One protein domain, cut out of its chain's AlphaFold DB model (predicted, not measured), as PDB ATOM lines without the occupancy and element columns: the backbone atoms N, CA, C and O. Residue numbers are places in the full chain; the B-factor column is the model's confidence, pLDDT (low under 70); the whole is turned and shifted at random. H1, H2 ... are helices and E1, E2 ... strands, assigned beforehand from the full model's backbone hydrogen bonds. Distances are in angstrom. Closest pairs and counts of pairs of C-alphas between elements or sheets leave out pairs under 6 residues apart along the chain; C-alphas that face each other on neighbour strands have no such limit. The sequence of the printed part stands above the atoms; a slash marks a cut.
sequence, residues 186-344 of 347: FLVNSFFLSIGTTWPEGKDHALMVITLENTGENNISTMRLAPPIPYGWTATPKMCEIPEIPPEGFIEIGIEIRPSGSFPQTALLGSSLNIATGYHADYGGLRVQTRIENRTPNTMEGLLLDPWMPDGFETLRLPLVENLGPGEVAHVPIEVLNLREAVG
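Overview. This is residues 186 to 344 of the 347 residues of an uncharacterized protein of Euryarchaeota archaeon (UniProt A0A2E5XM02). One long, twisted and curled sheet of seven strands makes the body, with small two-strand ribbons beyond its two ends: E3 and E5 near E6, E9 with E11 and E10 with E13 near E8 and E12. The short helix H1 follows E13 at the far end of the printed part. The printed part has 159 residues, with thirteen named strands followed by one named helix. The sheet, in the order E4, E6, E2, E1, E7, E8, E12, is all antiparallel, and the class is mostly strand. The whole is compact, with a radius of gyration of the C-alphas of 16.6 A and spans of 46 by 32 by 28 A.

Arrangement. E1, residues 190 to 198, and E2, residues 206 to 214, form a hairpin, with N 194 and O 211 at 2.8 A. E3, residues 223 to 225, is antiparallel to E5, residues 240 to 242, with N 225 and O 240 at 2.8 A. E4, residues 234 to 236, is an edge strand, antiparallel to E6, residues 250 to 258, with N 236 and O 256 at 2.8 A. E6 is also the neighbour of E2, with N 208 and O 255 at 2.8 A. E7, residues 273 to 282, is antiparallel to E1 at 169 degrees, with N 193 and O 279 at 2.8 A. It forms a hairpin with E8, residues 285 to 294, with N 278 and O 289 at 2.8 A. E9, residues 300 to 304, pairs with E11, residues 320 to 324, with N 321 and O 303 at 2.8 A. E12, residues 329 to 334, is the other edge strand, beside E8, with N 332 and O 290 at 2.8 A. It runs on into E13, residues 336 to 338, at 25 degrees. E10, residues 313 to 315, is antiparallel to E13, with N 337 and O 314 at 2.8 A. H1, residues 339 to 342, is not on the large sheet and is too short for an O i to N i+4 pair; its one O i to N i+3 pair is within hydrogen-bond range.

Along the chain. E1 begins at C-alpha 190, (33.533, 227.520, 69.403), and is 26.7 A long. E2 measures 26.0 A, E6 25.9 A, E7 29.1 A, E8 30.1 A and E12 15.9 A. H1 ends at C-alpha 342, (54.166, 226.203, 71.461).

Size, cuts and confidence. The C-alphas farthest apart, of Gly 202 and Gly 344, are 50.2 A apart. The printed part has no cut. The link from E6 to E7, residues 259 to 272, is long. The pLDDT is under 70 at residue 188 and residues 217 to 219, 261 to 267 and 340 to 344.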
ATOM      1  N   PHE A 186      39.091 231.139  65.046       77.88
ATOM      2  CA  PHE A 186      39.487 229.858  65.642       77.88
ATOM      3  C   PHE A 186      40.032 229.981  67.072       77.88
ATOM      4  O   PHE A 186      40.096 228.986  67.787       77.88
ATOM      5  N   LEU A 187      40.442 231.183  67.488       72.06
ATOM      6  CA  LEU A 187      40.963 231.439  68.830       72.06
ATOM      7  C   LEU A 187      39.881 231.884  69.814       72.06
ATOM      8  O   LEU A 187      40.049 231.699  71.012       72.06
ATOM      9  N   VAL A 188      38.798 232.489  69.323       68.25
ATOM     10  CA  VAL A 188      37.823 233.201  70.171       68.25
ATOM     11  C   VAL A 188      36.407 232.641  70.095       68.25
ATOM     12  O   VAL A 188      35.560 233.067  70.868       68.25
ATOM     13  N   ASN A 189      36.139 231.696  69.193       73.25
ATOM     14  CA  ASN A 189      34.826 231.076  69.043       73.25
ATOM     15  C   ASN A 189      34.905 229.557  69.208       73.25
ATOM     16  O   ASN A 189      35.951 228.943  68.977       73.25
ATOM     17  N   SER A 190      33.756 228.958  69.518       85.62
ATOM     18  CA  SER A 190      33.533 227.520  69.403       85.62
ATOM     19  C   SER A 190      32.629 227.256  68.199       85.62
ATOM     20  O   SER A 190      31.512 227.765  68.126       85.62
ATOM     21  N   PHE A 191      33.131 226.536  67.196       89.94
ATOM     22  CA  PHE A 191      32.376 226.243  65.978       89.94
ATOM     23  C   PHE A 191      32.863 224.979  65.281       89.94
ATOM     24  O   PHE A 191      34.008 224.538  65.421       89.94
ATOM     25  N   PHE A 192      31.985 224.418  64.459       95.12
ATOM     26  CA  PHE A 192      32.329 223.384  63.506       95.12
ATOM     27  C   PHE A 192      32.404 223.974  62.098       95.12
ATOM     28  O   PHE A 192      31.471 224.606  61.611       95.12
ATOM     29  N   LEU A 193      33.527 223.759  61.427       94.56
ATOM     30  CA  LEU A 193      33.735 224.102  60.028       94.56
ATOM     31  C   LEU A 193      33.947 222.812  59.242       94.56
ATOM     32  O   LEU A 193      34.803 222.004  59.586       94.56
ATOM     33  N   SER A 194      33.208 222.625  58.156       95.19
ATOM     34  CA  SER A 194      33.410 221.520  57.224       95.19
ATOM     35  C   SER A 194      33.766 222.051  55.847       95.19
ATOM     36  O   SER A 194      33.175 223.020  55.375       95.19
ATOM     37  N   ILE A 195      34.746 221.420  55.209       94.62
ATOM     38  CA  ILE A 195      35.163 221.716  53.843       94.62
ATOM     39  C   ILE A 195      35.058 220.423  53.048       94.62
ATOM     40  O   ILE A 195      35.813 219.478  53.280       94.62
ATOM     41  N   GLY A 196      34.123 220.383  52.107       91.12
ATOM     42  CA  GLY A 196      33.958 219.288  51.160       91.12
ATOM     43  C   GLY A 196      34.238 219.755  49.742       91.12
ATOM     44  O   GLY A 196      33.858 220.858  49.357       91.12
ATOM     45  N   THR A 197      34.866 218.910  48.931       87.06
ATOM     46  CA  THR A 197      35.070 219.197  47.504       87.06
ATOM     47  C   THR A 197      34.470 218.097  46.654       87.06
ATOM     48  O   THR A 197      34.734 216.920  46.883       87.06
ATOM     49  N   THR A 198      33.693 218.475  45.644       83.75
ATOM     50  CA  THR A 198      33.143 217.544  44.655       83.75
ATOM     51  C   THR A 198      33.520 217.998  43.254       83.75
ATOM     52  O   THR A 198      33.430 219.184  42.933       83.75
ATOM     53  N   TRP A 199      33.912 217.045  42.406       83.31
ATOM     54  CA  TRP A 199      34.172 217.273  40.988       83.31
ATOM     55  C   TRP A 199      32.977 216.800  40.152       83.31
ATOM     56  O   TRP A 199      32.780 215.592  40.010       83.31
ATOM     57  N   PRO A 200      32.143 217.706  39.612       78.75
ATOM     58  CA  PRO A 200      31.039 217.300  38.755       78.75
ATOM     59  C   PRO A 200      31.559 216.739  37.426       78.75
ATOM     60  O   PRO A 200      32.512 217.264  36.842       78.75
ATOM     61  N   GLU A 201      30.913 215.692  36.916       74.44
ATOM     62  CA  GLU A 201      31.282 215.103  35.627       74.44
ATOM     63  C   GLU A 201      31.152 216.121  34.483       74.44
ATOM     64  O   GLU A 201      30.174 216.864  34.382       74.44
ATOM     65  N   GLY A 202      32.158 216.162  33.606       71.06
ATOM     66  CA  GLY A 202      32.167 217.034  32.427       71.06
ATOM     67  C   GLY A 202      32.426 218.518  32.708       71.06
ATOM     68  O   GLY A 202      32.378 219.317  31.773       71.06
ATOM     69  N   LYS A 203      32.716 218.901  33.958       75.31
ATOM     70  CA  LYS A 203      33.069 220.277  34.326       75.31
ATOM     71  C   LYS A 203      34.574 220.447  34.515       75.31
ATOM     72  O   LYS A 203      35.283 219.551  34.963       75.31
ATOM     73  N   ASP A 204      35.057 221.631  34.155       77.94
ATOM     74  CA  ASP A 204      36.462 222.047  34.249       77.94
ATOM     75  C   ASP A 204      36.831 222.653  35.618       77.94
ATOM     76  O   ASP A 204      37.969 223.063  35.837       77.94
ATOM     77  N   HIS A 205      35.870 222.708  36.538       84.69
ATOM     78  CA  HIS A 205      35.994 223.240  37.890       84.69
ATOM     79  C   HIS A 205      35.387 222.273  38.901       84.69
ATOM     80  O   HIS A 205      34.473 221.513  38.571       84.69
ATOM     81  N   ALA A 206      35.867 222.350  40.138       86.00
ATOM     82  CA  ALA A 206      35.228 221.717  41.280       86.00
ATOM     83  C   ALA A 206      34.317 222.695  42.015       86.00
ATOM     84  O   ALA A 206      34.501 223.912  41.965       86.00
ATOM     85  N   LEU A 207      33.355 222.126  42.733       89.56
ATOM     86  CA  LEU A 207      32.568 222.822  43.737       89.56
ATOM     87  C   LEU A 207      33.132 222.471  45.110       89.56
ATOM     88  O   LEU A 207      33.180 221.300  45.493       89.56
ATOM     89  N   MET A 208      33.566 223.496  45.829       91.69
ATOM     90  CA  MET A 208      33.888 223.431  47.243       91.69
ATOM     91  C   MET A 208      32.679 223.922  48.033       91.69
ATOM     92  O   MET A 208      32.165 225.005  47.765       91.69
ATOM     93  N   VAL A 209      32.231 223.122  48.990       93.19
ATOM     94  CA  VAL A 209      31.179 223.485  49.935       93.19
ATOM     95  C   VAL A 209      31.833 223.685  51.288       93.19
ATOM     96  O   VAL A 209      32.520 222.789  51.784       93.19
ATOM     97  N   ILE A 210      31.643 224.873  51.847       94.38
ATOM     98  CA  ILE A 210      32.095 225.222  53.186       94.38
ATOM     99  C   ILE A 210      30.865 225.394  54.062       94.38
ATOM    100  O   ILE A 210      30.041 226.265  53.792       94.38
ATOM    101  N   THR A 211      30.757 224.591  55.109       94.75
ATOM    102  CA  THR A 211      29.699 224.719  56.116       94.75
ATOM    103  C   THR A 211      30.326 225.215  57.401       94.75
ATOM    104  O   THR A 211      31.290 224.611  57.860       94.75
ATOM    105  N   LEU A 212      29.799 226.288  57.977       93.31
ATOM    106  CA  LEU A 212      30.224 226.790  59.278       93.31
ATOM    107  C   LEU A 212      29.014 226.815  60.207       93.31
ATOM    108  O   LEU A 212      28.005 227.440  59.896       93.31
ATOM    109  N   GLU A 213      29.120 226.098  61.313       93.25
ATOM    110  CA  GLU A 213      28.077 225.880  62.307       93.25
ATOM    111  C   GLU A 213      28.579 226.371  63.660       93.25
ATOM    112  O   GLU A 213      29.643 225.962  64.125       93.25
ATOM    113  N   ASN A 214      27.825 227.270  64.284       89.19
ATOM    114  CA  ASN A 214      28.161 227.798  65.591       89.19
ATOM    115  C   ASN A 214      27.781 226.789  66.678       89.19
ATOM    116  O   ASN A 214      26.601 226.590  66.966       89.19
ATOM    117  N   THR A 215      28.797 226.169  67.274       88.06
ATOM    118  CA  THR A 215      28.644 225.214  68.378       88.06
ATOM    119  C   THR A 215      28.834 225.868  69.745       88.06
ATOM    120  O   THR A 215      28.701 225.192  70.762       88.06
ATOM    121  N   GLY A 216      29.189 227.152  69.770       73.12
ATOM    122  CA  GLY A 216      29.384 227.941  70.970       73.12
ATOM    123  C   GLY A 216      28.113 228.641  71.430       73.12
ATOM    124  O   GLY A 216      27.077 228.645  70.767       73.12
ATOM    125  N   GLU A 217      28.219 229.267  72.596       68.44
ATOM    126  CA  GLU A 217      27.096 229.943  73.251       68.44
ATOM    127  C   GLU A 217      26.976 231.424  72.871       68.44
ATOM    128  O   GLU A 217      25.938 232.047  73.095       68.44
ATOM    129  N   ASN A 218      28.015 231.973  72.237       66.56
ATOM    130  CA  ASN A 218      28.077 233.351  71.761       66.56
ATOM    131  C   ASN A 218      27.817 233.431  70.255       66.56
ATOM    132  O   ASN A 218      28.130 232.502  69.512       66.56
ATOM    133  N   ASN A 219      27.291 234.563  69.781       68.25
ATOM    134  CA  ASN A 219      27.189 234.821  68.346       68.25
ATOM    135  C   ASN A 219      28.594 234.915  67.738       68.25
ATOM    136  O   ASN A 219      29.447 235.656  68.226       68.25
ATOM    137  N   ILE A 220      28.816 234.223  66.626       77.81
ATOM    138  CA  ILE A 220      30.020 234.415  65.823       77.81
ATOM    139  C   ILE A 220      29.846 235.715  65.042       77.81
ATOM    140  O   ILE A 220      28.911 235.840  64.250       77.81
ATOM    141  N   SER A 221      30.743 236.677  65.260       73.44
ATOM    142  CA  SER A 221      30.700 237.983  64.598       73.44
ATOM    143  C   SER A 221      30.825 237.880  63.076       73.44
ATOM    144  O   SER A 221      31.360 236.912  62.528       73.44
ATOM    145  N   THR A 222      30.371 238.929  62.384       78.06
ATOM    146  CA  THR A 222      30.564 239.048  60.935       78.06
ATOM    147  C   THR A 222      32.049 238.955  60.578       78.06
ATOM    148  O   THR A 222      32.909 239.529  61.245       78.06
ATOM    149  N   MET A 223      32.368 238.212  59.520       79.00
ATOM    150  CA  MET A 223      33.756 237.985  59.117       79.00
ATOM    151  C   MET A 223      33.897 237.859  57.601       79.00
ATOM    152  O   MET A 223      32.921 237.752  56.860       79.00
ATOM    153  N   ARG A 224      35.143 237.852  57.124       78.81
ATOM    154  CA  ARG A 224      35.472 237.600  55.720       78.81
ATOM    155  C   ARG A 224      36.249 236.299  55.602       78.81
ATOM    156  O   ARG A 224      37.329 236.174  56.166       78.81
ATOM    157  N   LEU A 225      35.718 235.355  54.832       84.19
ATOM    158  CA  LEU A 225      36.347 234.061  54.587       84.19
ATOM    159  C   LEU A 225      37.048 234.037  53.232       84.19
ATOM    160  O   LEU A 225      36.411 234.189  52.183       84.19
ATOM    161  N   ALA A 226      38.366 233.846  53.260       86.75
ATOM    162  CA  ALA A 226      39.143 233.544  52.068       86.75
ATOM    163  C   ALA A 226      39.034 232.035  51.826       86.75
ATOM    164  O   ALA A 226      39.358 231.266  52.731       86.75
ATOM    165  N   PRO A 227      38.553 231.590  50.653       87.94
ATOM    166  CA  PRO A 227      38.448 230.174  50.351       87.94
ATOM    167  C   PRO A 227      39.799 229.463  50.533       87.94
ATOM    168  O   PRO A 227      40.787 229.892  49.928       87.94
ATOM    169  N   PRO A 228      39.854 228.375  51.315       88.38
ATOM    170  CA  PRO A 228      41.068 227.602  51.527       88.38
ATOM    171  C   PRO A 228      41.355 226.762  50.283       88.38
ATOM    172  O   PRO A 228      40.843 225.658  50.114       88.38
ATOM    173  N   ILE A 229      42.144 227.324  49.368       87.88
ATOM    174  CA  ILE A 229      42.532 226.677  48.115       87.88
ATOM    175  C   ILE A 229      44.039 226.402  48.082       87.88
ATOM    176  O   ILE A 229      44.815 227.213  48.593       87.88
ATOM    177  N   PRO A 230      44.483 225.295  47.456       82.56
ATOM    178  CA  PRO A 230      45.905 225.011  47.312       82.56
ATOM    179  C   PRO A 230      46.635 226.093  46.517       82.56
ATOM    180  O   PRO A 230      46.051 226.776  45.670       82.56
ATOM    181  N   TYR A 231      47.946 226.205  46.730       79.69
ATOM    182  CA  TYR A 231      48.763 227.173  46.008       79.69
ATOM    183  C   TYR A 231      48.617 227.025  44.485       79.69
ATOM    184  O   TYR A 231      48.638 225.925  43.929       79.69
ATOM    185  N   GLY A 232      48.458 228.164  43.813       80.94
ATOM    186  CA  GLY A 232      48.198 228.252  42.379       80.94
ATOM    187  C   GLY A 232      46.713 228.204  42.017       80.94
ATOM    188  O   GLY A 232      46.314 228.842  41.051       80.94
ATOM    189  N   TRP A 233      45.855 227.545  42.792       86.38
ATOM    190  CA  TRP A 233      44.441 227.423  42.435       86.38
ATOM    191  C   TRP A 233      43.724 228.774  42.492       86.38
ATOM    192  O   TRP A 233      44.168 229.732  43.124       86.38
ATOM    193  N   THR A 234      42.587 228.855  41.808       88.44
ATOM    194  CA  THR A 234      41.725 230.040  41.813       88.44
ATOM    195  C   THR A 234      40.347 229.687  42.351       88.44
ATOM    196  O   THR A 234      39.819 228.621  42.038       88.44
ATOM    197  N   ALA A 235      39.771 230.582  43.153       90.00
ATOM    198  CA  ALA A 235      38.424 230.458  43.699       90.00
ATOM    199  C   ALA A 235      37.518 231.576  43.181       90.00
ATOM    200  O   ALA A 235      37.958 232.718  43.008       90.00
ATOM    201  N   THR A 236      36.253 231.244  42.941       86.81
ATOM    202  CA  THR A 236      35.193 232.202  42.623       86.81
ATOM    203  C   THR A 236      33.987 231.943  43.531       86.81
ATOM    204  O   THR A 236      33.389 230.872  43.429       86.81
ATOM    205  N   PRO A 237      33.613 232.899  44.404       88.06
ATOM    206  CA  PRO A 237      34.282 234.183  44.661       88.06
ATOM    207  C   PRO A 237      35.650 234.014  45.358       88.06
ATOM    208  O   PRO A 237      35.936 232.972  45.934       88.06
ATOM    209  N   LYS A 238      36.509 235.045  45.309       82.19
ATOM    210  CA  LYS A 238      37.823 235.047  45.998       82.19
ATOM    211  C   LYS A 238      37.731 235.319  47.503       82.19
ATOM    212  O   LYS A 238      38.699 235.110  48.221       82.19
ATOM    213  N   MET A 239      36.607 235.863  47.946       79.81
ATOM    214  CA  MET A 239      36.349 236.313  49.306       79.81
ATOM    215  C   MET A 239      34.839 236.234  49.519       79.81
ATOM    216  O   MET A 239      34.087 236.700  48.659       79.81
ATOM    217  N   CYS A 240      34.413 235.659  50.636       79.25
ATOM    218  CA  CYS A 240      33.010 235.577  51.030       79.25
ATOM    219  C   CYS A 240      32.796 236.401  52.296       79.25
ATOM    220  O   CYS A 240      33.595 236.308  53.227       79.25
ATOM    221  N   GLU A 241      31.726 237.190  52.345       80.38
ATOM    222  CA  GLU A 241      31.283 237.810  53.595       80.38
ATOM    223  C   GLU A 241      30.388 236.819  54.336       80.38
ATOM    224  O   GLU A 241      29.443 236.270  53.767       80.38
ATOM    225  N   ILE A 242      30.734 236.557  55.591       84.94
ATOM    226  CA  ILE A 242      29.983 235.703  56.499       84.94
ATOM    227  C   ILE A 242      29.216 236.638  57.441       84.94
ATOM    228  O   ILE A 242      29.848 237.463  58.110       84.94
ATOM    229  N   PRO A 243      27.874 236.563  57.466       82.62
ATOM    230  CA  PRO A 243      27.068 237.337  58.396       82.62
ATOM    231  C   PRO A 243      27.287 236.834  59.825       82.62
ATOM    232  O   PRO A 243      27.952 235.830  60.053       82.62
ATOM    233  N   GLU A 244      26.700 237.519  60.793       83.25
ATOM    234  CA  GLU A 244      26.681 237.035  62.167       83.25
ATOM    235  C   GLU A 244      25.932 235.697  62.256       83.25
ATOM    236  O   GLU A 244      24.866 235.538  61.650       83.25
ATOM    237  N   ILE A 245      26.490 234.731  62.991       83.88
ATOM    238  CA  ILE A 245      25.905 233.392  63.138       83.88
ATOM    239  C   ILE A 245      25.561 233.171  64.614       83.88
ATOM    240  O   ILE A 245      26.474 233.060  65.438       83.88
ATOM    241  N   PRO A 246      24.269 233.093  64.973       80.56
ATOM    242  CA  PRO A 246      23.863 232.848  66.352       80.56
ATOM    243  C   PRO A 246      24.208 231.417  66.796       80.56
ATOM    244  O   PRO A 246      24.462 230.577  65.930       80.56
ATOM    245  N   PRO A 247      24.199 231.113  68.105       84.19
ATOM    246  CA  PRO A 247      24.320 229.750  68.621       84.19
ATOM    247  C   PRO A 247      23.368 228.788  67.912       84.19
ATOM    248  O   PRO A 247      22.212 229.143  67.663       84.19
ATOM    249  N   GLU A 248      23.850 227.589  67.572       87.25
ATOM    250  CA  GLU A 248      23.126 226.571  66.783       87.25
ATOM    251  C   GLU A 248      22.774 227.020  65.346       87.25
ATOM    252  O   GLU A 248      22.076 226.326  64.600       87.25
ATOM    253  N   GLY A 249      23.224 228.208  64.938       86.94
ATOM    254  CA  GLY A 249      23.110 228.713  63.581       86.94
ATOM    255  C   GLY A 249      24.176 228.105  62.679       86.94
ATOM    256  O   GLY A 249      25.281 227.783  63.115       86.94
ATOM    257  N   PHE A 250      23.872 227.996  61.389       93.25
ATOM    258  CA  PHE A 250      24.844 227.557  60.396       93.25
ATOM    259  C   PHE A 250      24.721 228.349  59.098       93.25
ATOM    260  O   PHE A 250      23.660 228.880  58.758       93.25
ATOM    261  N   ILE A 251      25.819 228.388  58.352       92.56
ATOM    262  CA  ILE A 251      25.877 228.894  56.987       92.56
ATOM    263  C   ILE A 251      26.556 227.869  56.088       92.56
ATOM    264  O   ILE A 251      27.500 227.193  56.490       92.56
ATOM    265  N   GLU A 252      26.087 227.780  54.848       93.38
ATOM    266  CA  GLU A 252      26.714 226.983  53.802       93.38
ATOM    267  C   GLU A 252      27.092 227.882  52.626       93.38
ATOM    268  O   GLU A 252      26.302 228.711  52.167       93.38
ATOM    269  N   ILE A 253      28.322 227.726  52.148       92.62
ATOM    270  CA  ILE A 253      28.929 228.566  51.125       92.62
ATOM    271  C   ILE A 253      29.446 227.663  50.007       92.62
ATOM    272  O   ILE A 253      30.327 226.832  50.220       92.62
ATOM    273  N   GLY A 254      28.914 227.846  48.799       91.56
ATOM    274  CA  GLY A 254      29.396 227.183  47.589       91.56
ATOM    275  C   GLY A 254      30.430 228.040  46.859       91.56
ATOM    276  O   GLY A 254      30.163 229.199  46.543       91.56
ATOM    277  N   ILE A 255      31.600 227.474  46.576       92.81
ATOM    278  CA  ILE A 255      32.721 228.147  45.911       92.81
ATOM    279  C   ILE A 255      33.174 227.309  44.719       92.81
ATOM    280  O   ILE A 255      33.448 226.116  44.847       92.81
ATOM    281  N   GLU A 256      33.303 227.934  43.552       91.12
ATOM    282  CA  GLU A 256      33.932 227.290  42.400       91.12
ATOM    283  C   GLU A 256      35.452 227.367  42.535       91.12
ATOM    284  O   GLU A 256      36.009 228.459  42.654       91.12
ATOM    285  N   ILE A 257      36.133 226.222  42.466       90.12
ATOM    286  CA  ILE A 257      37.596 226.147  42.489       90.12
ATOM    287  C   ILE A 257      38.134 225.591  41.171       90.12
ATOM    288  O   ILE A 257      37.595 224.642  40.595       90.12
ATOM    289  N   ARG A 258      39.216 226.196  40.679       88.00
ATOM    290  CA  ARG A 258      39.870 225.829  39.420       88.00
ATOM    291  C   ARG A 258      41.372 225.670  39.637       88.00
ATOM    292  O   ARG A 258      42.004 226.616  40.121       88.00
ATOM    293  N   PRO A 259      41.961 224.526  39.260       83.44
ATOM    294  CA  PRO A 259      43.405 224.353  39.302       83.44
ATOM    295  C   PRO A 259      44.069 225.278  38.272       83.44
ATOM    296  O   PRO A 259      43.585 225.427  37.149       83.44
ATOM    297  N   SER A 260      45.185 225.910  38.635       74.19
ATOM    298  CA  SER A 260      45.972 226.702  37.684       74.19
ATOM    299  C   SER A 260      46.916 225.819  36.882       74.19
ATOM    300  O   SER A 260      47.826 225.212  37.445       74.19
ATOM    301  N   GLY A 261      46.754 225.809  35.563       67.25
ATOM    302  CA  GLY A 261      47.628 225.076  34.648       67.25
ATOM    303  C   GLY A 261      46.943 223.877  33.998       67.25
ATOM    304  O   GLY A 261      45.823 223.505  34.338       67.25
ATOM    305  N   SER A 262      47.610 223.292  33.005       62.88
ATOM    306  CA  SER A 262      47.123 222.100  32.313       62.88
ATOM    307  C   SER A 262      47.604 220.847  33.038       62.88
ATOM    308  O   SER A 262      48.774 220.479  32.927       62.88
ATOM    309  N   PHE A 263      46.705 220.173  33.749       65.56
ATOM    310  CA  PHE A 263      46.965 218.851  34.314       65.56
ATOM    311  C   PHE A 263      46.275 217.782  33.458       65.56
ATOM    312  O   PHE A 263      45.176 218.029  32.949       65.56
ATOM    313  N   PRO A 264      46.872 216.591  33.283       63.38
ATOM    314  CA  PRO A 264      46.140 215.444  32.759       63.38
ATOM    315  C   PRO A 264      44.906 215.195  33.634       63.38
ATOM    316  O   PRO A 264      45.008 215.270  34.857       63.38
ATOM    317  N   GLN A 265      43.757 214.852  33.045       58.34
ATOM    318  CA  GLN A 265      42.541 214.542  33.820       58.34
ATOM    319  C   GLN A 265      42.761 213.434  34.867       58.34
ATOM    320  O   GLN A 265      42.065 213.397  35.872       58.34
ATOM    321  N   THR A 266      43.757 212.568  34.664       61.22
ATOM    322  CA  THR A 266      44.151 211.498  35.592       61.22
ATOM    323  C   THR A 266      44.938 211.977  36.813       61.22
ATOM    324  O   THR A 266      45.126 211.200  37.741       61.22
ATOM    325  N   ALA A 267      45.427 213.221  36.825       64.62
ATOM    326  CA  ALA A 267      46.192 213.774  37.944       64.62
ATOM    327  C   ALA A 267      45.293 214.327  39.064       64.62
ATOM    328  O   ALA A 267      45.742 214.473  40.198       64.62
ATOM    329  N   LEU A 268      44.028 214.631  38.760       73.25
ATOM    330  CA  LEU A 268      43.056 215.096  39.744       73.25
ATOM    331  C   LEU A 268      42.316 213.900  40.331       73.25
ATOM    332  O   LEU A 268      41.430 213.324  39.704       73.25
ATOM    333  N   LEU A 269      42.643 213.564  41.576       75.75
ATOM    334  CA  LEU A 269      41.971 212.484  42.294       75.75
ATOM    335  C   LEU A 269      40.536 212.838  42.713       75.75
ATOM    336  O   LEU A 269      39.832 211.963  43.193       75.75
ATOM    337  N   GLY A 270      40.061 214.072  42.502       70.62
ATOM    338  CA  GLY A 270      38.730 214.523  42.938       70.62
ATOM    339  C   GLY A 270      37.536 213.798  42.296       70.62
ATOM    340  O   GLY A 270      36.427 213.877  42.815       70.62
ATOM    341  N   SER A 271      37.740 213.082  41.185       72.81
ATOM    342  CA  SER A 271      36.735 212.174  40.601       72.81
ATOM    343  C   SER A 271      36.799 210.756  41.183       72.81
ATOM    344  O   SER A 271      35.830 210.005  41.118       72.81
ATOM    345  N   SER A 272      37.951 210.389  41.744       84.75
ATOM    346  CA  SER A 272      38.282 209.049  42.235       84.75
ATOM    347  C   SER A 272      38.140 208.935  43.759       84.75
ATOM    348  O   SER A 272      37.849 207.862  44.281       84.75
ATOM    349  N   LEU A 273      38.309 210.050  44.467       87.19
ATOM    350  CA  LEU A 273      38.212 210.192  45.911       87.19
ATOM    351  C   LEU A 273      37.130 211.206  46.272       87.19
ATOM    352  O   LEU A 273      37.007 212.256  45.644       87.19
ATOM    353  N   ASN A 274      36.390 210.911  47.332       87.62
ATOM    354  CA  ASN A 274      35.530 211.871  48.007       87.62
ATOM    355  C   ASN A 274      36.174 212.258  49.336       87.62
ATOM    356  O   ASN A 274      36.390 211.396  50.185       87.62
ATOM    357  N   ILE A 275      36.508 213.540  49.482       88.81
ATOM    358  CA  ILE A 275      37.265 214.070  50.617       88.81
ATOM    359  C   ILE A 275      36.448 215.178  51.275       88.81
ATOM    360  O   ILE A 275      35.977 216.099  50.602       88.81
ATOM    361  N   ALA A 276      36.305 215.085  52.592       92.50
ATOM    362  CA  ALA A 276      35.754 216.141  53.424       92.50
ATOM    363  C   ALA A 276      36.605 216.288  54.685       92.50
ATOM    364  O   ALA A 276      36.911 215.291  55.340       92.50
ATOM    365  N   THR A 277      36.967 217.517  55.039       94.75
ATOM    366  CA  THR A 277      37.712 217.812  56.266       94.75
ATOM    367  C   THR A 277      36.835 218.619  57.208       94.75
ATOM    368  O   THR A 277      36.282 219.643  56.815       94.75
ATOM    369  N   GLY A 278      36.696 218.134  58.438       95.62
ATOM    370  CA  GLY A 278      36.031 218.824  59.532       95.62
ATOM    371  C   GLY A 278      37.050 219.433  60.488       95.62
ATOM    372  O   GLY A 278      38.060 218.804  60.808       95.62
ATOM    373  N   TYR A 279      36.749 220.635  60.955       95.25
ATOM    374  CA  TYR A 279      37.503 221.410  61.925       95.25
ATOM    375  C   TYR A 279      36.549 221.720  63.067       95.25
ATOM    376  O   TYR A 279      35.524 222.365  62.867       95.25
ATOM    377  N   HIS A 280      36.872 221.242  64.257       93.50
ATOM    378  CA  HIS A 280      36.173 221.620  65.469       93.50
ATOM    379  C   HIS A 280      37.078 222.572  66.241       93.50
ATOM    380  O   HIS A 280      38.112 222.152  66.771       93.50
ATOM    381  N   ALA A 281      36.719 223.851  66.196       87.69
ATOM    382  CA  ALA A 281      37.377 224.913  66.929       87.69
ATOM    383  C   ALA A 281      36.660 225.103  68.264       87.69
ATOM    384  O   ALA A 281      35.433 225.122  68.299       87.69
ATOM    385  N   ASP A 282      37.428 225.242  69.335       84.00
ATOM    386  CA  ASP A 282      36.932 225.466  70.685       84.00
ATOM    387  C   ASP A 282      37.907 226.386  71.422       84.00
ATOM    388  O   ASP A 282      38.889 225.923  72.002       84.00
ATOM    389  N   TYR A 283      37.692 227.698  71.293       75.12
ATOM    390  CA  TYR A 283      38.449 228.748  71.990       75.12
ATOM    391  C   TYR A 283      39.978 228.543  71.957       75.12
ATOM    392  O   TYR A 283      40.650 228.498  72.984       75.12
ATOM    393  N   GLY A 284      40.539 228.375  70.755       72.88
ATOM    394  CA  GLY A 284      41.976 228.148  70.550       72.88
ATOM    395  C   GLY A 284      42.396 226.678  70.508       72.88
ATOM    396  O   GLY A 284      43.456 226.366  69.959       72.88
ATOM    397  N   GLY A 285      41.545 225.764  70.977       80.94
ATOM    398  CA  GLY A 285      41.654 224.341  70.687       80.94
ATOM    399  C   GLY A 285      41.175 224.039  69.267       80.94
ATOM    400  O   GLY A 285      40.097 224.468  68.868       80.94
ATOM    401  N   LEU A 286      41.953 223.277  68.493       89.94
ATOM    402  CA  LEU A 286      41.570 222.874  67.139       89.94
ATOM    403  C   LEU A 286      41.728 221.366  66.956       89.94
ATOM    404  O   LEU A 286      42.831 220.825  67.027       89.94
ATOM    405  N   ARG A 287      40.614 220.678  66.687       93.38
ATOM    406  CA  ARG A 287      40.604 219.264  66.290       93.38
ATOM    407  C   ARG A 287      40.239 219.155  64.824       93.38
ATOM    408  O   ARG A 287      39.200 219.660  64.407       93.38
ATOM    409  N   VAL A 288      41.065 218.456  64.055       95.44
ATOM    410  CA  VAL A 288      40.859 218.300  62.614       95.44
ATOM    411  C   VAL A 288      40.749 216.822  62.269       95.44
ATOM    412  O   VAL A 288      41.518 215.989  62.753       95.44
ATOM    413  N   GLN A 289      39.767 216.484  61.438       95.75
ATOM    414  CA  GLN A 289      39.557 215.127  60.946       95.75
ATOM    415  C   GLN A 289      39.196 215.157  59.466       95.75
ATOM    416  O   GLN A 289      38.290 215.875  59.050       95.75
ATOM    417  N   THR A 290      39.857 214.316  58.677       94.94
ATOM    418  CA  THR A 290      39.544 214.138  57.260       94.94
ATOM    419  C   THR A 290      38.841 212.805  57.046       94.94
ATOM    420  O   THR A 290      39.340 211.748  57.430       94.94
ATOM    421  N   ARG A 291      37.675 212.844  56.404       94.19
ATOM    422  CA  ARG A 291      36.999 211.678  55.843       94.19
ATOM    423  C   ARG A 291      37.411 211.536  54.385       94.19
ATOM    424  O   ARG A 291      37.221 212.463  53.599       94.19
ATOM    425  N   ILE A 292      37.907 210.362  54.020       92.94
ATOM    426  CA  ILE A 292      38.266 210.006  52.650       92.94
ATOM    427  C   ILE A 292      37.543 208.729  52.238       92.94
ATOM    428  O   ILE A 292      37.448 207.780  53.007       92.94
ATOM    429  N   GLU A 293      37.012 208.713  51.023       92.69
ATOM    430  CA  GLU A 293      36.266 207.589  50.466       92.69
ATOM    431  C   GLU A 293      36.757 207.290  49.050       92.69
ATOM    432  O   GLU A 293      36.804 208.185  48.202       92.69
ATOM    433  N   ASN A 294      37.094 206.029  48.789       92.81
ATOM    434  CA  ASN A 294      37.500 205.568  47.467       92.81
ATOM    435  C   ASN A 294      36.272 205.228  46.617       92.81
ATOM    436  O   ASN A 294      35.564 204.260  46.885       92.81
ATOM    437  N   ARG A 295      36.042 205.992  45.548       89.25
ATOM    438  CA  ARG A 295      34.923 205.780  44.613       89.25
ATOM    439  C   ARG A 295      35.282 204.895  43.421       89.25
ATOM    440  O   ARG A 295      34.464 204.705  42.523       89.25
ATOM    441  N   THR A 296      36.500 204.367  43.382       88.31
ATOM    442  CA  THR A 296      37.000 203.552  42.274       88.31
ATOM    443  C   THR A 296      36.890 202.056  42.577       88.31
ATOM    444  O   THR A 296      36.820 201.660  43.740       88.31
ATOM    445  N   PRO A 297      36.908 201.192  41.545       90.50
ATOM    446  CA  PRO A 297      36.930 199.741  41.731       90.50
ATOM    447  C   PRO A 297      38.311 199.187  42.127       90.50
ATOM    448  O   PRO A 297      38.429 197.981  42.330       90.50
ATOM    449  N   ASN A 298      39.350 200.027  42.212       91.12
ATOM    450  CA  ASN A 298      40.719 199.611  42.518       91.12
ATOM    451  C   ASN A 298      41.112 200.053  43.928       91.12
ATOM    452  O   ASN A 298      40.695 201.116  44.381       91.12
ATOM    453  N   THR A 299      41.958 199.277  44.604       92.38
ATOM    454  CA  THR A 299      42.611 199.725  45.840       92.38
ATOM    455  C   THR A 299      43.545 200.892  45.535       92.38
ATOM    456  O   THR A 299      44.308 200.844  44.568       92.38
ATOM    457  N   MET A 300      43.476 201.938  46.353       91.25
ATOM    458  CA  MET A 300      44.436 203.037  46.334       91.25
ATOM    459  C   MET A 300      45.481 202.826  47.416       91.25
ATOM    460  O   MET A 300      45.140 202.438  48.532       91.25
ATOM    461  N   GLU A 301      46.734 203.116  47.089       92.06
ATOM    462  CA  GLU A 301      47.861 202.930  47.995       92.06
ATOM    463  C   GLU A 301      48.621 204.246  48.178       92.06
ATOM    464  O   GLU A 301      48.789 205.014  47.228       92.06
ATOM    465  N   GLY A 302      49.091 204.493  49.401       91.25
ATOM    466  CA  GLY A 302      50.002 205.596  49.711       91.25
ATOM    467  C   GLY A 302      49.404 206.999  49.564       91.25
ATOM    468  O   GLY A 302      50.018 207.871  48.950       91.25
ATOM    469  N   LEU A 303      48.217 207.240  50.124       91.00
ATOM    470  CA  LEU A 303      47.572 208.556  50.085       91.00
ATOM    471  C   LEU A 303      48.081 209.435  51.235       91.00
ATOM    472  O   LEU A 303      47.843 209.130  52.402       91.00
ATOM    473  N   LEU A 304      48.761 210.534  50.906       92.06
ATOM    474  CA  LEU A 304      49.145 211.567  51.870       92.06
ATOM    475  C   LEU A 304      48.052 212.629  51.967       92.06
ATOM    476  O   LEU A 304      47.577 213.130  50.946       92.06
ATOM    477  N   LEU A 305      47.671 212.974  53.194       90.75
ATOM    478  CA  LEU A 305      46.669 213.996  53.469       90.75
ATOM    479  C   LEU A 305      47.351 215.276  53.953       90.75
ATOM    480  O   LEU A 305      48.078 215.256  54.943       90.75
ATOM    481  N   ASP A 306      47.082 216.378  53.261       90.00
ATOM    482  CA  ASP A 306      47.568 217.717  53.600       90.00
ATOM    483  C   ASP A 306      46.373 218.679  53.682       90.00
ATOM    484  O   ASP A 306      45.973 219.274  52.673       90.00
ATOM    485  N   PRO A 307      45.680 218.725  54.834       91.06
ATOM    486  CA  PRO A 307      44.551 219.622  55.024       91.06
ATOM    487  C   PRO A 307      45.032 221.069  55.171       91.06
ATOM    488  O   PRO A 307      46.100 221.340  55.714       91.06
ATOM    489  N   TRP A 308      44.200 222.014  54.733       91.69
ATOM    490  CA  TRP A 308      44.426 223.429  55.015       91.69
ATOM    491  C   TRP A 308      44.416 223.682  56.527       91.69
ATOM    492  O   TRP A 308      43.597 223.109  57.239       91.69
ATOM    493  N   MET A 309      45.288 224.570  57.004       90.56
ATOM    494  CA  MET A 309      45.304 225.011  58.397       90.56
ATOM    495  C   MET A 309      45.039 226.517  58.488       90.56
ATOM    496  O   MET A 309      45.564 227.270  57.663       90.56
ATOM    497  N   PRO A 310      44.238 226.967  59.470       87.31
ATOM    498  CA  PRO A 310      44.079 228.386  59.754       87.31
ATOM    499  C   PRO A 310      45.374 228.991  60.305       87.31
ATOM    500  O   PRO A 310      46.174 228.308  60.947       87.31
ATOM    501  N   ASP A 311      45.550 230.296  60.104       81.31
ATOM    502  CA  ASP A 311      46.721 231.023  60.596       81.31
ATOM    503  C   ASP A 311      46.915 230.820  62.109       81.31
ATOM    504  O   ASP A 311      45.983 230.953  62.907       81.31
ATOM    505  N   GLY A 312      48.153 230.510  62.503       81.31
ATOM    506  CA  GLY A 312      48.517 230.184  63.885       81.31
ATOM    507  C   GLY A 312      48.458 228.692  64.229       81.31
ATOM    508  O   GLY A 312      48.898 228.323  65.319       81.31
ATOM    509  N   PHE A 313      47.993 227.840  63.311       87.19
ATOM    510  CA  PHE A 313      47.985 226.386  63.462       87.19
ATOM    511  C   PHE A 313      48.818 225.712  62.373       87.19
ATOM    512  O   PHE A 313      48.829 226.144  61.222       87.19
ATOM    513  N   GLU A 314      49.487 224.618  62.726       89.38
ATOM    514  CA  GLU A 314      50.251 223.798  61.784       89.38
ATOM    515  C   GLU A 314      49.970 222.307  61.975       89.38
ATOM    516  O   GLU A 314      49.700 221.830  63.079       89.38
ATOM    517  N   THR A 315      50.069 221.549  60.883       90.06
ATOM    518  CA  THR A 315      50.039 220.086  60.920       90.06
ATOM    519  C   THR A 315      51.384 219.567  61.428       90.06
ATOM    520  O   THR A 315      52.415 219.816  60.806       90.06
ATOM    521  N   LEU A 316      51.392 218.779  62.508       87.81
ATOM    522  CA  LEU A 316      52.629 218.193  63.054       87.81
ATOM    523  C   LEU A 316      53.294 217.211  62.080       87.81
ATOM    524  O   LEU A 316      54.518 217.151  61.962       87.81
ATOM    525  N   ARG A 317      52.473 216.409  61.399       88.62
ATOM    526  CA  ARG A 317      52.890 215.449  60.374       88.62
ATOM    527  C   ARG A 317      51.743 215.169  59.417       88.62
ATOM    528  O   ARG A 317      50.597 215.070  59.846       88.62
ATOM    529  N   LEU A 318      52.063 214.977  58.141       90.56
ATOM    530  CA  LEU A 318      51.078 214.595  57.130       90.56
ATOM    531  C   LEU A 318      50.648 213.134  57.342       90.56
ATOM    532  O   LEU A 318      51.509 212.246  57.314       90.56
ATOM    533  N   PRO A 319      49.351 212.850  57.555       92.00
ATOM    534  CA  PRO A 319      48.879 211.480  57.694       92.00
ATOM    535  C   PRO A 319      49.004 210.698  56.386       92.00
ATOM    536  O   PRO A 319      48.710 211.214  55.306       92.00
ATOM    537  N   LEU A 320      49.393 209.427  56.504       92.81
ATOM    538  CA  LEU A 320      49.473 208.473  55.402       92.81
ATOM    539  C   LEU A 320      48.366 207.427  55.546       92.81
ATOM    540  O   LEU A 320      48.305 206.719  56.550       92.81
ATOM    541  N   VAL A 321      47.528 207.290  54.522       93.88
ATOM    542  CA  VAL A 321      46.627 206.146  54.359       93.88
ATOM    543  C   VAL A 321      47.320 205.150  53.438       93.88
ATOM    544  O   VAL A 321      47.441 205.379  52.234       93.88
ATOM    545  N   GLU A 322      47.820 204.060  54.020       91.75
ATOM    546  CA  GLU A 322      48.606 203.062  53.288       91.75
ATOM    547  C   GLU A 322      47.785 202.362  52.211       91.75
ATOM    548  O   GLU A 322      48.270 202.215  51.097       91.75
ATOM    549  N   ASN A 323      46.553 201.965  52.540       93.56
ATOM    550  CA  ASN A 323      45.657 201.238  51.653       93.56
ATOM    551  C   ASN A 323      44.217 201.708  51.872       93.56
ATOM    552  O   ASN A 323      43.770 201.807  53.014       93.56
ATOM    553  N   LEU A 324      43.498 201.967  50.780       95.00
ATOM    554  CA  LEU A 324      42.077 202.301  50.784       95.00
ATOM    555  C   LEU A 324      41.372 201.498  49.685       95.00
ATOM    556  O   LEU A 324      41.513 201.780  48.491       95.00
ATOM    557  N   GLY A 325      40.649 200.457  50.082       94.69
ATOM    558  CA  GLY A 325      39.959 199.533  49.190       94.69
ATOM    559  C   GLY A 325      38.770 200.157  48.444       94.69
ATOM    560  O   GLY A 325      38.354 201.276  48.748       94.69
ATOM    561  N   PRO A 326      38.197 199.452  47.454       95.12
ATOM    562  CA  PRO A 326      37.059 199.947  46.677       95.12
ATOM    563  C   PRO A 326      35.830 200.232  47.551       95.12
ATOM    564  O   PRO A 326      35.341 199.337  48.241       95.12
ATOM    565  N   GLY A 327      35.312 201.462  47.517       91.81
ATOM    566  CA  GLY A 327      34.183 201.895  48.351       91.81
ATOM    567  C   GLY A 327      34.520 202.080  49.835       91.81
ATOM    568  O   GLY A 327      33.629 202.409  50.619       91.81
ATOM    569  N   GLU A 328      35.773 201.860  50.241       94.56
ATOM    570  CA  GLU A 328      36.195 202.003  51.630       94.56
ATOM    571  C   GLU A 328      36.203 203.476  52.045       94.56
ATOM    572  O   GLU A 328      36.572 204.363  51.267       94.56
ATOM    573  N   VAL A 329      35.797 203.722  53.292       94.44
ATOM    574  CA  VAL A 329      35.792 205.038  53.927       94.44
ATOM    575  C   VAL A 329      36.753 205.004  55.106       94.44
ATOM    576  O   VAL A 329      36.567 204.212  56.028       94.44
ATOM    577  N   ALA A 330      37.733 205.900  55.109       93.25
ATOM    578  CA  ALA A 330      38.631 206.106  56.234       93.25
ATOM    579  C   ALA A 330      38.370 207.467  56.890       93.25
ATOM    580  O   ALA A 330      38.136 208.475  56.220       93.25
ATOM    581  N   HIS A 331      38.428 207.485  58.220       93.88
ATOM    582  CA  HIS A 331      38.366 208.693  59.036       93.88
ATOM    583  C   HIS A 331      39.729 208.893  59.687       93.88
ATOM    584  O   HIS A 331      40.122 208.129  60.566       93.88
ATOM    585  N   VAL A 332      40.457 209.906  59.231       94.25
ATOM    586  CA  VAL A 332      41.848 210.132  59.606       94.25
ATOM    587  C   VAL A 332      41.925 211.363  60.506       94.25
ATOM    588  O   VAL A 332      41.620 212.465  60.042       94.25
ATOM    589  N   PRO A 333      42.276 211.210  61.794       93.25
ATOM    590  CA  PRO A 333      42.547 212.353  62.654       93.25
ATOM    591  C   PRO A 333      43.844 213.034  62.210       93.25
ATOM    592  O   PRO A 333      44.810 212.367  61.836       93.25
ATOM    593  N   ILE A 334      43.859 214.361  62.265       93.75
ATOM    594  CA  ILE A 334      45.022 215.175  61.926       93.75
ATOM    595  C   ILE A 334      45.617 215.715  63.223       93.75
ATOM    596  O   ILE A 334      44.907 216.270  64.061       93.75
ATOM    597  N   GLU A 335      46.923 215.544  63.393       90.88
ATOM    598  CA  GLU A 335      47.647 216.089  64.538       90.88
ATOM    599  C   GLU A 335      47.990 217.558  64.285       90.88
ATOM    600  O   GLU A 335      48.686 217.883  63.318       90.88
ATOM    601  N   VAL A 336      47.501 218.432  65.162       89.44
ATOM    602  CA  VAL A 336      47.598 219.890  65.030       89.44
ATOM    603  C   VAL A 336      48.422 220.467  66.173       89.44
ATOM    604  O   VAL A 336      48.281 220.044  67.320       89.44
ATOM    605  N   LEU A 337      49.262 221.448  65.855       85.31
ATOM    606  CA  LEU A 337      49.999 222.267  66.806       85.31
ATOM    607  C   LEU A 337      49.471 223.701  66.772       85.31
ATOM    608  O   LEU A 337      49.423 224.317  65.707       85.31
ATOM    609  N   ASN A 338      49.127 224.248  67.937       80.75
ATOM    610  CA  ASN A 338      48.895 225.679  68.099       80.75
ATOM    611  C   ASN A 338      50.249 226.379  68.305       80.75
ATOM    612  O   ASN A 338      50.929 226.174  69.314       80.75
ATOM    613  N   LEU A 339      50.661 227.202  67.338       73.62
ATOM    614  CA  LEU A 339      51.965 227.866  67.359       73.62
ATOM    615  C   LEU A 339      52.077 228.902  68.486       73.62
ATOM    616  O   LEU A 339      53.173 229.138  68.989       73.62
ATOM    617  N   ARG A 340      50.964 229.512  68.913       63.44
ATOM    618  CA  ARG A 340      50.979 230.511  69.994       63.44
ATOM    619  C   ARG A 340      51.253 229.863  71.350       63.44
ATOM    620  O   ARG A 340      52.044 230.395  72.126       63.44
ATOM    621  N   GLU A 341      50.680 228.684  71.586       60.31
ATOM    622  CA  GLU A 341      50.962 227.876  72.779       60.31
ATOM    623  C   GLU A 341      52.389 227.311  72.756       60.31
ATOM    624  O   GLU A 341      53.096 227.354  73.762       60.31
ATOM    625  N   ALA A 342      52.854 226.834  71.597       55.00
ATOM    626  CA  ALA A 342      54.166 226.203  71.461       55.00
ATOM    627  C   ALA A 342      55.350 227.167  71.666       55.00
ATOM    628  O   ALA A 342      56.413 226.749  72.127       55.00
ATOM    629  N   VAL A 343      55.186 228.451  71.325       48.75
ATOM    630  CA  VAL A 343      56.247 229.472  71.443       48.75
ATOM    631  C   VAL A 343      56.230 230.164  72.819       48.75
ATOM    632  O   VAL A 343      57.143 230.923  73.136       48.75
ATOM    633  N   GLY A 344      55.246 229.875  73.680       37.09
ATOM    634  CA  GLY A 344      55.169 230.436  75.034       37.09
ATOM    635  C   GLY A 344      54.880 231.942  75.075       37.09
ATOM    636  O   GLY A 344      55.193 232.594  76.066       37.09
TER     637      GLY A 344